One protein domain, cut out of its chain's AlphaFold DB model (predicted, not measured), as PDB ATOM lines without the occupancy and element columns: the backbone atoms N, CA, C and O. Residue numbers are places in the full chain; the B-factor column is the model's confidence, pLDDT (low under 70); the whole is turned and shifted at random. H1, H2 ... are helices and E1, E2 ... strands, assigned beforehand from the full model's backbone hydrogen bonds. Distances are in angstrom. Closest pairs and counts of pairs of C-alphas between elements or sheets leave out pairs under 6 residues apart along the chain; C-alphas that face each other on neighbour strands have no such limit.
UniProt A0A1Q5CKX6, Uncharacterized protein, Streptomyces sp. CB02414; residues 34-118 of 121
ATOM      1  N   ILE A  34     -25.931  25.842   8.866       49.34
ATOM      2  CA  ILE A  34     -26.362  25.616   7.488       49.34
ATOM      3  C   ILE A  34     -25.715  24.306   7.058       49.34
ATOM      4  O   ILE A  34     -24.515  24.138   7.259       49.34
ATOM      5  N   ASP A  35     -26.510  23.429   6.458       45.03
ATOM      6  CA  ASP A  35     -26.072  22.174   5.846       45.03
ATOM      7  C   ASP A  35     -25.489  21.141   6.832       45.03
ATOM      8  O   ASP A  35     -24.288  21.027   7.077       45.03
ATOM      9  N   GLY A  36     -26.396  20.366   7.430       52.09
ATOM     10  CA  GLY A  36     -26.098  19.201   8.260       52.09
ATOM     11  C   GLY A  36     -27.380  18.518   8.750       52.09
ATOM     12  O   GLY A  36     -28.447  19.128   8.736       52.09
ATOM     13  N   TYR A  37     -27.287  17.263   9.203       57.34
ATOM     14  CA  TYR A  37     -28.423  16.529   9.786       57.34
ATOM     15  C   TYR A  37     -28.973  17.251  11.008       57.34
ATOM     16  O   TYR A  37     -28.208  17.457  11.950       57.34
ATOM     17  N   ALA A  38     -30.260  17.613  11.006       60.09
ATOM     18  CA  ALA A  38     -30.933  18.272  12.126       60.09
ATOM     19  C   ALA A  38     -30.554  17.610  13.455       60.09
ATOM     20  O   ALA A  38     -30.518  16.388  13.573       60.09
ATOM     21  N   ARG A  39     -30.149  18.423  14.433       60.25
ATOM     22  CA  ARG A  39     -29.775  17.902  15.737       60.25
ATOM     23  C   ARG A  39     -31.088  17.696  16.454       60.25
ATOM     24  O   ARG A  39     -31.666  18.674  16.911       60.25
ATOM     25  N   ASP A  40     -31.526  16.453  16.511       61.56
ATOM     26  CA  ASP A  40     -32.531  16.056  17.475       61.56
ATOM     27  C   ASP A  40     -31.864  16.018  18.865       61.56
ATOM     28  O   ASP A  40     -30.850  15.325  19.027       61.56
ATOM     29  N   PRO A  41     -32.352  16.791  19.853       56.91
ATOM     30  CA  PRO A  41     -31.838  16.749  21.219       56.91
ATOM     31  C   PRO A  41     -31.867  15.345  21.848       56.91
ATOM     32  O   PRO A  41     -31.026  15.080  22.710       56.91
ATOM     33  N   TYR A  42     -32.742  14.447  21.381       59.28
ATOM     34  CA  TYR A  42     -32.891  13.082  21.901       59.28
ATOM     35  C   TYR A  42     -32.392  11.987  20.940       59.28
ATOM     36  O   TYR A  42     -32.164  10.857  21.366       59.28
ATOM     37  N   GLY A  43     -32.136  12.321  19.670       61.47
ATOM     38  CA  GLY A  43     -31.665  11.379  18.643       61.47
ATOM     39  C   GLY A  43     -32.679  10.291  18.260       61.47
ATOM     40  O   GLY A  43     -32.291   9.263  17.708       61.47
ATOM     41  N   GLU A  44     -33.951  10.502  18.577       63.34
ATOM     42  CA  GLU A  44     -35.075   9.599  18.347       63.34
ATOM     43  C   GLU A  44     -35.696   9.779  16.952       63.34
ATOM     44  O   GLU A  44     -36.233   8.820  16.395       63.34
ATOM     45  N   PHE A  45     -35.602  10.979  16.367       61.66
ATOM     46  CA  PHE A  45     -36.256  11.336  15.109       61.66
ATOM     47  C   PHE A  45     -35.352  12.140  14.170       61.66
ATOM     48  O   PHE A  45     -34.656  13.073  14.573       61.66
ATOM     49  N   ASP A  46     -35.429  11.844  12.868       72.88
ATOM     50  CA  ASP A  46     -34.991  12.797  11.852       72.88
ATOM     51  C   ASP A  46     -36.052  13.898  11.749       72.88
ATOM     52  O   ASP A  46     -37.173  13.661  11.299       72.88
ATOM     53  N   MET A  47     -35.714  15.117  12.174       71.69
ATOM     54  CA  MET A  47     -36.643  16.256  12.180       71.69
ATOM     55  C   MET A  47     -37.136  16.660  10.778       71.69
ATOM     56  O   MET A  47     -38.065  17.464  10.662       71.69
ATOM     57  N   LEU A  48     -36.576  16.080   9.713       78.38
ATOM     58  CA  LEU A  48     -37.080  16.205   8.348       78.38
ATOM     59  C   LEU A  48     -38.354  15.372   8.095       78.38
ATOM     60  O   LEU A  48     -39.197  15.787   7.296       78.38
ATOM     61  N   ASP A  49     -38.566  14.267   8.816       80.31
ATOM     62  CA  ASP A  49     -39.762  13.420   8.677       80.31
ATOM     63  C   ASP A  49     -41.042  14.088   9.225       80.31
ATOM     64  O   ASP A  49     -42.081  14.079   8.542       80.31
ATOM     65  N   PRO A  50     -41.018  14.745  10.408       79.12
ATOM     66  CA  PRO A  50     -42.107  15.605  10.850       79.12
ATOM     67  C   PRO A  50     -42.414  16.726   9.857       79.12
ATOM     68  O   PRO A  50     -43.589  17.028   9.651       79.12
ATOM     69  N   ALA A  51     -41.397  17.307   9.209       80.12
ATOM     70  CA  ALA A  51     -41.573  18.356   8.203       80.12
ATOM     71  C   ALA A  51     -42.401  17.865   7.014       80.12
ATOM     72  O   ALA A  51     -43.442  18.443   6.680       80.12
ATOM     73  N   ALA A  52     -41.985  16.732   6.447       83.88
ATOM     74  CA  ALA A  52     -42.684  16.071   5.358       83.88
ATOM     75  C   ALA A  52     -44.128  15.722   5.743       83.88
ATOM     76  O   ALA A  52     -45.065  15.967   4.976       83.88
ATOM     77  N   SER A  53     -44.318  15.198   6.955       84.62
ATOM     78  CA  SER A  53     -45.626  14.805   7.480       84.62
ATOM     79  C   SER A  53     -46.558  15.999   7.699       84.62
ATOM     80  O   SER A  53     -47.739  15.936   7.350       84.62
ATOM     81  N   LEU A  54     -46.050  17.101   8.256       84.31
ATOM     82  CA  LEU A  54     -46.800  18.344   8.462       84.31
ATOM     83  C   LEU A  54     -47.236  18.953   7.131       84.31
ATOM     84  O   LEU A  54     -48.407  19.315   6.987       84.31
ATOM     85  N   ARG A  55     -46.329  19.019   6.150       87.31
ATOM     86  CA  ARG A  55     -46.653  19.526   4.814       87.31
ATOM     87  C   ARG A  55     -47.710  18.664   4.130       87.31
ATOM     88  O   ARG A  55     -48.709  19.196   3.657       87.31
ATOM     89  N   ALA A  56     -47.550  17.341   4.162       87.38
ATOM     90  CA  ALA A  56     -48.528  16.409   3.610       87.38
ATOM     91  C   ALA A  56     -49.922  16.585   4.237       87.38
ATOM     92  O   ALA A  56     -50.916  16.686   3.516       87.38
ATOM     93  N   ARG A  57     -49.997  16.726   5.569       87.12
ATOM     94  CA  ARG A  57     -51.254  17.005   6.284       87.12
ATOM     95  C   ARG A  57     -51.894  18.326   5.856       87.12
ATOM     96  O   ARG A  57     -53.100  18.351   5.632       87.12
ATOM     97  N   ARG A  58     -51.111  19.406   5.726       86.00
ATOM     98  CA  ARG A  58     -51.602  20.718   5.252       86.00
ATOM     99  C   ARG A  58     -52.159  20.643   3.830       86.00
ATOM    100  O   ARG A  58     -53.131  21.318   3.521       86.00
ATOM    101  N   GLU A  59     -51.564  19.800   2.994       88.31
ATOM    102  CA  GLU A  59     -51.969  19.574   1.604       88.31
ATOM    103  C   GLU A  59     -53.070  18.504   1.452       88.31
ATOM    104  O   GLU A  59     -53.479  18.204   0.334       88.31
ATOM    105  N   GLY A  60     -53.559  17.914   2.551       90.00
ATOM    106  CA  GLY A  60     -54.612  16.893   2.517       90.00
ATOM    107  C   GLY A  60     -54.186  15.565   1.879       90.00
ATOM    108  O   GLY A  60     -55.036  14.810   1.410       90.00
ATOM    109  N   ARG A  61     -52.882  15.268   1.853       89.56
ATOM    110  CA  ARG A  61     -52.316  14.037   1.281       89.56
ATOM    111  C   ARG A  61     -51.667  13.159   2.357       89.56
ATOM    112  O   ARG A  61     -51.264  13.670   3.406       89.56
ATOM    113  N   PRO A  62     -51.538  11.842   2.127       84.88
ATOM    114  CA  PRO A  62     -50.760  10.996   3.021       84.88
ATOM    115  C   PRO A  62     -49.285  11.442   3.056       84.88
ATOM    116  O   PRO A  62     -48.772  11.931   2.039       84.88
ATOM    117  N   PRO A  63     -48.593  11.281   4.201       80.50
ATOM    118  CA  PRO A  63     -47.147  11.459   4.274       80.50
ATOM    119  C   PRO A  63     -46.439  10.585   3.238       80.50
ATOM    120  O   PRO A  63     -46.857   9.455   2.981       80.50
ATOM    121  N   GLY A  64     -45.381  11.125   2.633       77.94
ATOM    122  CA  GLY A  64     -44.499  10.342   1.771       77.94
ATOM    123  C   GLY A  64     -43.680   9.336   2.577       77.94
ATOM    124  O   GLY A  64     -43.625   9.402   3.805       77.94
ATOM    125  N   GLU A  65     -43.027   8.415   1.874       80.94
ATOM    126  CA  GLU A  65     -42.077   7.500   2.501       80.94
ATOM    127  C   GLU A  65     -40.858   8.284   3.028       80.94
ATOM    128  O   GLU A  65     -40.284   9.068   2.255       80.94
ATOM    129  N   PRO A  66     -40.459   8.075   4.299       75.38
ATOM    130  CA  PRO A  66     -39.268   8.686   4.883       75.38
ATOM    131  C   PRO A  66     -38.029   8.496   4.011       75.38
ATOM    132  O   PRO A  66     -37.879   7.484   3.318       75.38
ATOM    133  N   ALA A  67     -37.118   9.466   4.050       74.44
ATOM    134  CA  ALA A  67     -35.857   9.333   3.336       74.44
ATOM    135  C   ALA A  67     -34.998   8.247   4.004       74.44
ATOM    136  O   ALA A  67     -34.721   8.292   5.201       74.44
ATOM    137  N   SER A  68     -34.543   7.262   3.228       73.88
ATOM    138  CA  SER A  68     -33.577   6.282   3.728       73.88
ATOM    139  C   SER A  68     -32.187   6.908   3.781       73.88
ATOM    140  O   SER A  68     -31.686   7.394   2.769       73.88
ATOM    141  N   ALA A  69     -31.521   6.808   4.934       68.69
ATOM    142  CA  ALA A  69     -30.137   7.258   5.105       68.69
ATOM    143  C   ALA A  69     -29.133   6.535   4.182       68.69
ATOM    144  O   ALA A  69     -28.022   7.016   3.975       68.69
ATOM    145  N   TRP A  70     -29.522   5.381   3.629       74.38
ATOM    146  CA  TRP A  70     -28.688   4.558   2.746       74.38
ATOM    147  C   TRP A  70     -29.052   4.698   1.265       74.38
ATOM    148  O   TRP A  70     -28.358   4.147   0.411       74.38
ATOM    149  N   ALA A  71     -30.146   5.395   0.950       73.88
ATOM    150  CA  ALA A  71     -30.560   5.642  -0.422       73.88
ATOM    151  C   ALA A  71     -29.929   6.930  -0.961       73.88
ATOM    152  O   ALA A  71     -29.567   7.842  -0.215       73.88
ATOM    153  N   ALA A  72     -29.814   7.017  -2.286       78.31
ATOM    154  CA  ALA A  72     -29.457   8.274  -2.925       78.31
ATOM    155  C   ALA A  72     -30.554   9.328  -2.654       78.31
ATOM    156  O   ALA A  72     -31.737   8.984  -2.738       78.31
ATOM    157  N   PRO A  73     -30.192  10.595  -2.378       80.06
ATOM    158  CA  PRO A  73     -31.172  11.648  -2.141       80.06
ATOM    159  C   PRO A  73     -32.085  11.870  -3.349       80.06
ATOM    160  O   PRO A  73     -31.613  12.004  -4.481       80.06
ATOM    161  N   ARG A  74     -33.387  11.971  -3.095       84.50
ATOM    162  CA  ARG A  74     -34.429  12.234  -4.090       84.50
ATOM    163  C   ARG A  74     -34.821  13.719  -4.094       84.50
ATOM    164  O   ARG A  74     -34.695  14.387  -3.066       84.50
ATOM    165  N   PRO A  75     -35.316  14.272  -5.213       85.44
ATOM    166  CA  PRO A  75     -35.775  15.665  -5.269       85.44
ATOM    167  C   PRO A  75     -36.871  16.012  -4.245       85.44
ATOM    168  O   PRO A  75     -36.928  17.133  -3.742       85.44
ATOM    169  N   GLU A  76     -37.740  15.057  -3.939       86.69
ATOM    170  CA  GLU A  76     -38.825  15.161  -2.966       86.69
ATOM    171  C   GLU A  76     -38.369  15.037  -1.507       86.69
ATOM    172  O   GLU A  76     -39.141  15.378  -0.609       86.69
ATOM    173  N   ASP A  77     -37.133  14.589  -1.263       85.88
ATOM    174  CA  ASP A  77     -36.602  14.518   0.091       85.88
ATOM    175  C   ASP A  77     -36.440  15.930   0.660       85.88
ATOM    176  O   ASP A  77     -36.126  16.900  -0.043       85.88
ATOM    177  N   TRP A  78     -36.647  16.037   1.965       87.44
ATOM    178  CA  TRP A  78     -36.521  17.291   2.687       87.44
ATOM    179  C   TRP A  78     -35.063  17.557   3.052       87.44
ATOM    180  O   TRP A  78     -34.238  16.652   3.168       87.44
ATOM    181  N   ALA A  79     -34.735  18.833   3.196       85.94
ATOM    182  CA  ALA A  79     -33.424  19.321   3.570       85.94
ATOM    183  C   ALA A  79     -33.563  20.418   4.627       85.94
ATOM    184  O   ALA A  79     -34.496  21.225   4.595       85.94
ATOM    185  N   LEU A  80     -32.604  20.452   5.551       85.31
ATOM    186  CA  LEU A  80     -32.500  21.492   6.565       85.31
ATOM    187  C   LEU A  80     -31.756  22.695   5.981       85.31
ATOM    188  O   LEU A  80     -30.585  22.588   5.619       85.31
ATOM    189  N   LEU A  81     -32.417  23.851   5.932       85.00
ATOM    190  CA  LEU A  81     -31.759  25.115   5.595       85.00
ATOM    191  C   LEU A  81     -30.989  25.650   6.793       85.00
ATOM    192  O   LEU A  81     -29.815  26.005   6.690       85.00
ATOM    193  N   THR A  82     -31.667  25.715   7.936       84.12
ATOM    194  CA  THR A  82     -31.063  26.137   9.189       84.12
ATOM    195  C   THR A  82     -31.854  25.616  10.382       84.12
ATOM    196  O   THR A  82     -33.062  25.386  10.302       84.12
ATOM    197  N   GLN A  83     -31.149  25.423  11.488       82.69
ATOM    198  CA  GLN A  83     -31.699  25.141  12.806       82.69
ATOM    199  C   GLN A  83     -31.211  26.237  13.744       82.69
ATOM    200  O   GLN A  83     -30.040  26.619  13.670       82.69
ATOM    201  N   ARG A  84     -32.092  26.714  14.626       78.06
ATOM    202  CA  ARG A  84     -31.749  27.692  15.655       78.06
ATOM    203  C   ARG A  84     -32.449  27.361  16.962       78.06
ATOM    204  O   ARG A  84     -33.656  27.141  16.975       78.06
ATOM    205  N   TYR A  85     -31.709  27.440  18.064       74.88
ATOM    206  CA  TYR A  85     -32.323  27.403  19.385       74.88
ATOM    207  C   TYR A  85     -33.200  28.646  19.577       74.88
ATOM    208  O   TYR A  85     -32.737  29.782  19.437       74.88
ATOM    209  N   GLY A  86     -34.469  28.421  19.896       66.88
ATOM    210  CA  GLY A  86     -35.492  29.442  20.090       66.88
ATOM    211  C   GLY A  86     -35.264  30.349  21.306       66.88
ATOM    212  O   GLY A  86     -35.915  31.388  21.446       66.88
ATOM    213  N   GLY A  87     -34.281  30.019  22.148       66.62
ATOM    214  CA  GLY A  87     -33.849  30.860  23.256       66.62
ATOM    215  C   GLY A  87     -34.878  30.916  24.382       66.62
ATOM    216  O   GLY A  87     -35.587  29.959  24.655       66.62
ATOM    217  N   VAL A  88     -34.956  32.066  25.051       61.88
ATOM    218  CA  VAL A  88     -35.843  32.276  26.211       61.88
ATOM    219  C   VAL A  88     -37.335  32.338  25.860       61.88
ATOM    220  O   VAL A  88     -38.167  32.260  26.754       61.88
ATOM    221  N   TYR A  89     -37.682  32.505  24.581       63.22
ATOM    222  CA  TYR A  89     -39.075  32.651  24.130       63.22
ATOM    223  C   TYR A  89     -39.681  31.345  23.626       63.22
ATOM    224  O   TYR A  89     -40.895  31.169  23.648       63.22
ATOM    225  N   VAL A  90     -38.829  30.440  23.157       61.66
ATOM    226  CA  VAL A  90     -39.201  29.114  22.687       61.66
ATOM    227  C   VAL A  90     -38.160  28.189  23.294       61.66
ATOM    228  O   VAL A  90     -37.036  28.126  22.800       61.66
ATOM    229  N   HIS A  91     -38.514  27.540  24.406       70.62
ATOM    230  CA  HIS A  91     -37.677  26.536  25.063       70.62
ATOM    231  C   HIS A  91     -37.554  25.298  24.165       70.62
ATOM    232  O   HIS A  91     -38.207  24.286  24.376       70.62
ATOM    233  N   GLY A  92     -36.762  25.413  23.102       71.81
ATOM    234  CA  GLY A  92     -36.551  24.355  22.129       71.81
ATOM    235  C   GLY A  92     -36.049  24.875  20.785       71.81
ATOM    236  O   GLY A  92     -35.699  26.047  20.639       71.81
ATOM    237  N   ASP A  93     -35.949  23.984  19.808       80.25
ATOM    238  CA  ASP A  93     -35.335  24.254  18.512       80.25
ATOM    239  C   ASP A  93     -36.367  24.633  17.448       80.25
ATOM    240  O   ASP A  93     -37.436  24.031  17.329       80.25
ATOM    241  N   VAL A  94     -36.008  25.613  16.623       81.62
ATOM    242  CA  VAL A  94     -36.746  25.994  15.420       81.62
ATOM    243  C   VAL A  94     -35.964  25.531  14.197       81.62
ATOM    244  O   VAL A  94     -34.754  25.749  14.095       81.62
ATOM    245  N   TYR A  95     -36.666  24.907  13.259       83.62
ATOM    246  CA  TYR A  95     -36.106  24.295  12.063       83.62
ATOM    247  C   TYR A  95     -36.756  24.905  10.826       83.62
ATOM    248  O   TYR A  95     -37.982  24.954  10.724       83.62
ATOM    249  N   TRP A  96     -35.932  25.325   9.873       87.81
ATOM    250  CA  TRP A  96     -36.364  25.756   8.548       87.81
ATOM    251  C   TRP A  96     -36.006  24.672   7.549       87.81
ATOM    252  O   TRP A  96     -34.838  24.300   7.406       87.81
ATOM    253  N   THR A  97     -37.018  24.175   6.855       90.12
ATOM    254  CA  THR A  97     -36.910  23.003   5.990       90.12
ATOM    255  C   THR A  97     -37.507  23.276   4.621       90.12
ATOM    256  O   THR A  97     -38.397  24.108   4.462       90.12
ATOM    257  N   VAL A  98     -36.981  22.598   3.608       91.38
ATOM    258  CA  VAL A  98     -37.396  22.755   2.213       91.38
ATOM    259  C   VAL A  98     -37.189  21.438   1.476       91.38
ATOM    260  O   VAL A  98     -36.334  20.646   1.869       91.38
ATOM    261  N   THR A  99     -37.917  21.185   0.391       90.56
ATOM    262  CA  THR A  99     -37.598  20.043  -0.480       90.56
ATOM    263  C   THR A  99     -36.305  20.299  -1.251       90.56
ATOM    264  O   THR A  99     -35.990  21.437  -1.615       90.56
ATOM    265  N   ARG A 100     -35.554  19.240  -1.563       87.62
ATOM    266  CA  ARG A 100     -34.331  19.340  -2.375       87.62
ATOM    267  C   ARG A 100     -34.603  19.917  -3.762       87.62
ATOM    268  O   ARG A 100     -33.782  20.675  -4.270       87.62
ATOM    269  N   LYS A 101     -35.766  19.616  -4.345       91.44
ATOM    270  CA  LYS A 101     -36.243  20.226  -5.589       91.44
ATOM    271  C   LYS A 101     -36.356  21.744  -5.454       91.44
ATOM    272  O   LYS A 101     -35.745  22.467  -6.235       91.44
ATOM    273  N   ASN A 102     -37.089  22.224  -4.451       92.25
ATOM    274  CA  ASN A 102     -37.290  23.661  -4.253       92.25
ATOM    275  C   ASN A 102     -35.973  24.367  -3.905       92.25
ATOM    276  O   ASN A 102     -35.746  25.489  -4.351       92.25
ATOM    277  N   LEU A 103     -35.069  23.695  -3.186       89.44
ATOM    278  CA  LEU A 103     -33.716  24.192  -2.945       89.44
ATOM    279  C   LEU A 103     -32.923  24.356  -4.250       89.44
ATOM    280  O   LEU A 103     -32.325  25.408  -4.476       89.44
ATOM    281  N   ALA A 104     -32.940  23.344  -5.124       88.62
ATOM    282  CA  ALA A 104     -32.265  23.394  -6.421       88.62
ATOM    283  C   ALA A 104     -32.841  24.495  -7.332       88.62
ATOM    284  O   ALA A 104     -32.091  25.180  -8.026       88.62
ATOM    285  N   GLU A 105     -34.157  24.707  -7.280       94.06
ATOM    286  CA  GLU A 105     -34.876  25.751  -8.020       94.06
ATOM    287  C   GLU A 105     -34.835  27.133  -7.335       94.06
ATOM    288  O   GLU A 105     -35.354  28.102  -7.884       94.06
ATOM    289  N   ARG A 106     -34.203  27.253  -6.154       89.56
ATOM    290  CA  ARG A 106     -34.130  28.484  -5.335       89.56
ATOM    291  C   ARG A 106     -35.501  29.064  -4.951       89.56
ATOM    292  O   ARG A 106     -35.647  30.276  -4.786       89.56
ATOM    293  N   ARG A 107     -36.499  28.199  -4.779       92.00
ATOM    294  CA  ARG A 107     -37.874  28.536  -4.383       92.00
ATOM    295  C   ARG A 107     -38.014  28.589  -2.862       92.00
ATOM    296  O   ARG A 107     -38.546  27.676  -2.233       92.00
ATOM    297  N   PHE A 108     -37.459  29.638  -2.259       88.19
ATOM    298  CA  PHE A 108     -37.467  29.829  -0.801       88.19
ATOM    299  C   PHE A 108     -38.809  30.329  -0.243       88.19
ATOM    300  O   PHE A 108     -38.986  30.392   0.970       88.19
ATOM    301  N   ASP A 109     -39.763  30.650  -1.113       90.38
ATOM    302  CA  ASP A 109     -41.171  30.885  -0.783       90.38
ATOM    303  C   ASP A 109     -41.884  29.618  -0.273       90.38
ATOM    304  O   ASP A 109     -42.893  29.711   0.418       90.38
ATOM    305  N   GLU A 110     -41.328  28.438  -0.552       89.62
ATOM    306  CA  GLU A 110     -41.891  27.127  -0.204       89.62
ATOM    307  C   GLU A 110     -41.219  26.494   1.032       89.62
ATOM    308  O   GLU A 110     -41.152  25.268   1.153       89.62
ATOM    309  N   VAL A 111     -40.664  27.317   1.927       90.00
ATOM    310  CA  VAL A 111     -40.019  26.864   3.170       90.00
ATOM    311  C   VAL A 111     -41.061  26.572   4.246       90.00
ATOM    312  O   VAL A 111     -41.935  27.393   4.520       90.00
ATOM    313  N   ASP A 112     -40.911  25.438   4.928       88.19
ATOM    314  CA  ASP A 112     -41.685  25.106   6.119       88.19
ATOM    315  C   ASP A 112     -40.864  25.304   7.393       88.19
ATOM    316  O   ASP A 112     -39.684  24.947   7.475       88.19
ATOM    317  N   VAL A 113     -41.532  25.860   8.404       86.06
ATOM    318  CA  VAL A 113     -40.965  26.129   9.726       86.06
ATOM    319  C   VAL A 113     -41.596  25.197  10.753       86.06
ATOM    320  O   VAL A 113     -42.822  25.088  10.842       86.06
ATOM    321  N   LEU A 114     -40.740  24.543  11.532       82.94
ATOM    322  CA  LEU A 114     -41.090  23.567  12.557       82.94
ATOM    323  C   LEU A 114     -40.529  24.065  13.886       82.94
ATOM    324  O   LEU A 114     -39.392  24.531  13.934       82.94
ATOM    325  N   GLY A 115     -41.297  23.935  14.961       76.62
ATOM    326  CA  GLY A 115     -40.806  24.146  16.319       76.62
ATOM    327  C   GLY A 115     -40.870  22.839  17.093       76.62
ATOM    328  O   GLY A 115     -41.930  22.219  17.148       76.62
ATOM    329  N   TYR A 116     -39.755  22.438  17.693       74.31
ATOM    330  CA  TYR A 116     -39.748  21.489  18.799       74.31
ATOM    331  C   TYR A 116     -39.706  22.301  20.088       74.31
ATOM    332  O   TYR A 116     -38.807  23.119  20.257       74.31
ATOM    333  N   ILE A 117     -40.695  22.127  20.959       71.12
ATOM    334  CA  ILE A 117     -40.814  22.876  22.211       71.12
ATOM    335  C   ILE A 117     -40.812  21.855  23.339       71.12
ATOM    336  O   ILE A 117     -41.709  21.012  23.404       71.12
ATOM    337  N   GLU A 118     -39.822  21.932  24.221       60.72
ATOM    338  CA  GLU A 118     -39.854  21.216  25.489       60.72
ATOM    339  C   GLU A 118     -40.950  21.875  26.340       60.72
ATOM    340  O   GLU A 118     -40.901  23.071  26.641       60.72
TER     341      GLU A 118
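This is residues 34 to 118 of the 121 residues of an uncharacterized protein of Streptomyces sp. CB02414 (UniProt A0A1Q5CKX6). A small antiparallel sheet, order E1 - E2 - E3, has helix H1 across one face, making two layers; short H2 follows at one end of E2. The printed part has 85 residues with two named helices and three named strands, in the order H1 E1 E2 H2 E3; it is mixed, with 35 residues, under half, in named elements. It is compact, radius of gyration of the C-alphas 12.8 A, spanning 35 by 28 by 28 A.

Find H1, residues 48 to 58, on the sheet of E1, 78 to 85, E2, 93 to 99, and E3, 112 to 115; its height over the sheet is 8.1 A. H1's closest C-alpha pair with E3 is Ala 51 and Leu 114, 6.8 A. E1 bends by 61 degrees at residue 81 and forms a hairpin with E2. Within hydrogen-bond range are N 81 and O 96, 2.9 A, and, between E2 and E3, N 95 and O 114, 2.8 A. H2, residues 100 to 104, only grazes the sheet. In H1 and H2 every O i to N i+4 pair is within hydrogen-bond range.

Start at C-alpha 48, (-37.080, 16.205, 8.348); H1 runs 15.5 A. E1 spans 20.0 A, E2 19.6 A; E3 ends at C-alpha 115, (-40.806, 24.146, 16.319).

The printed part has no cut; H1 to E1 is a long link. Residues 34 to 45, 69, 86 to 90 and 118 have pLDDT under 70.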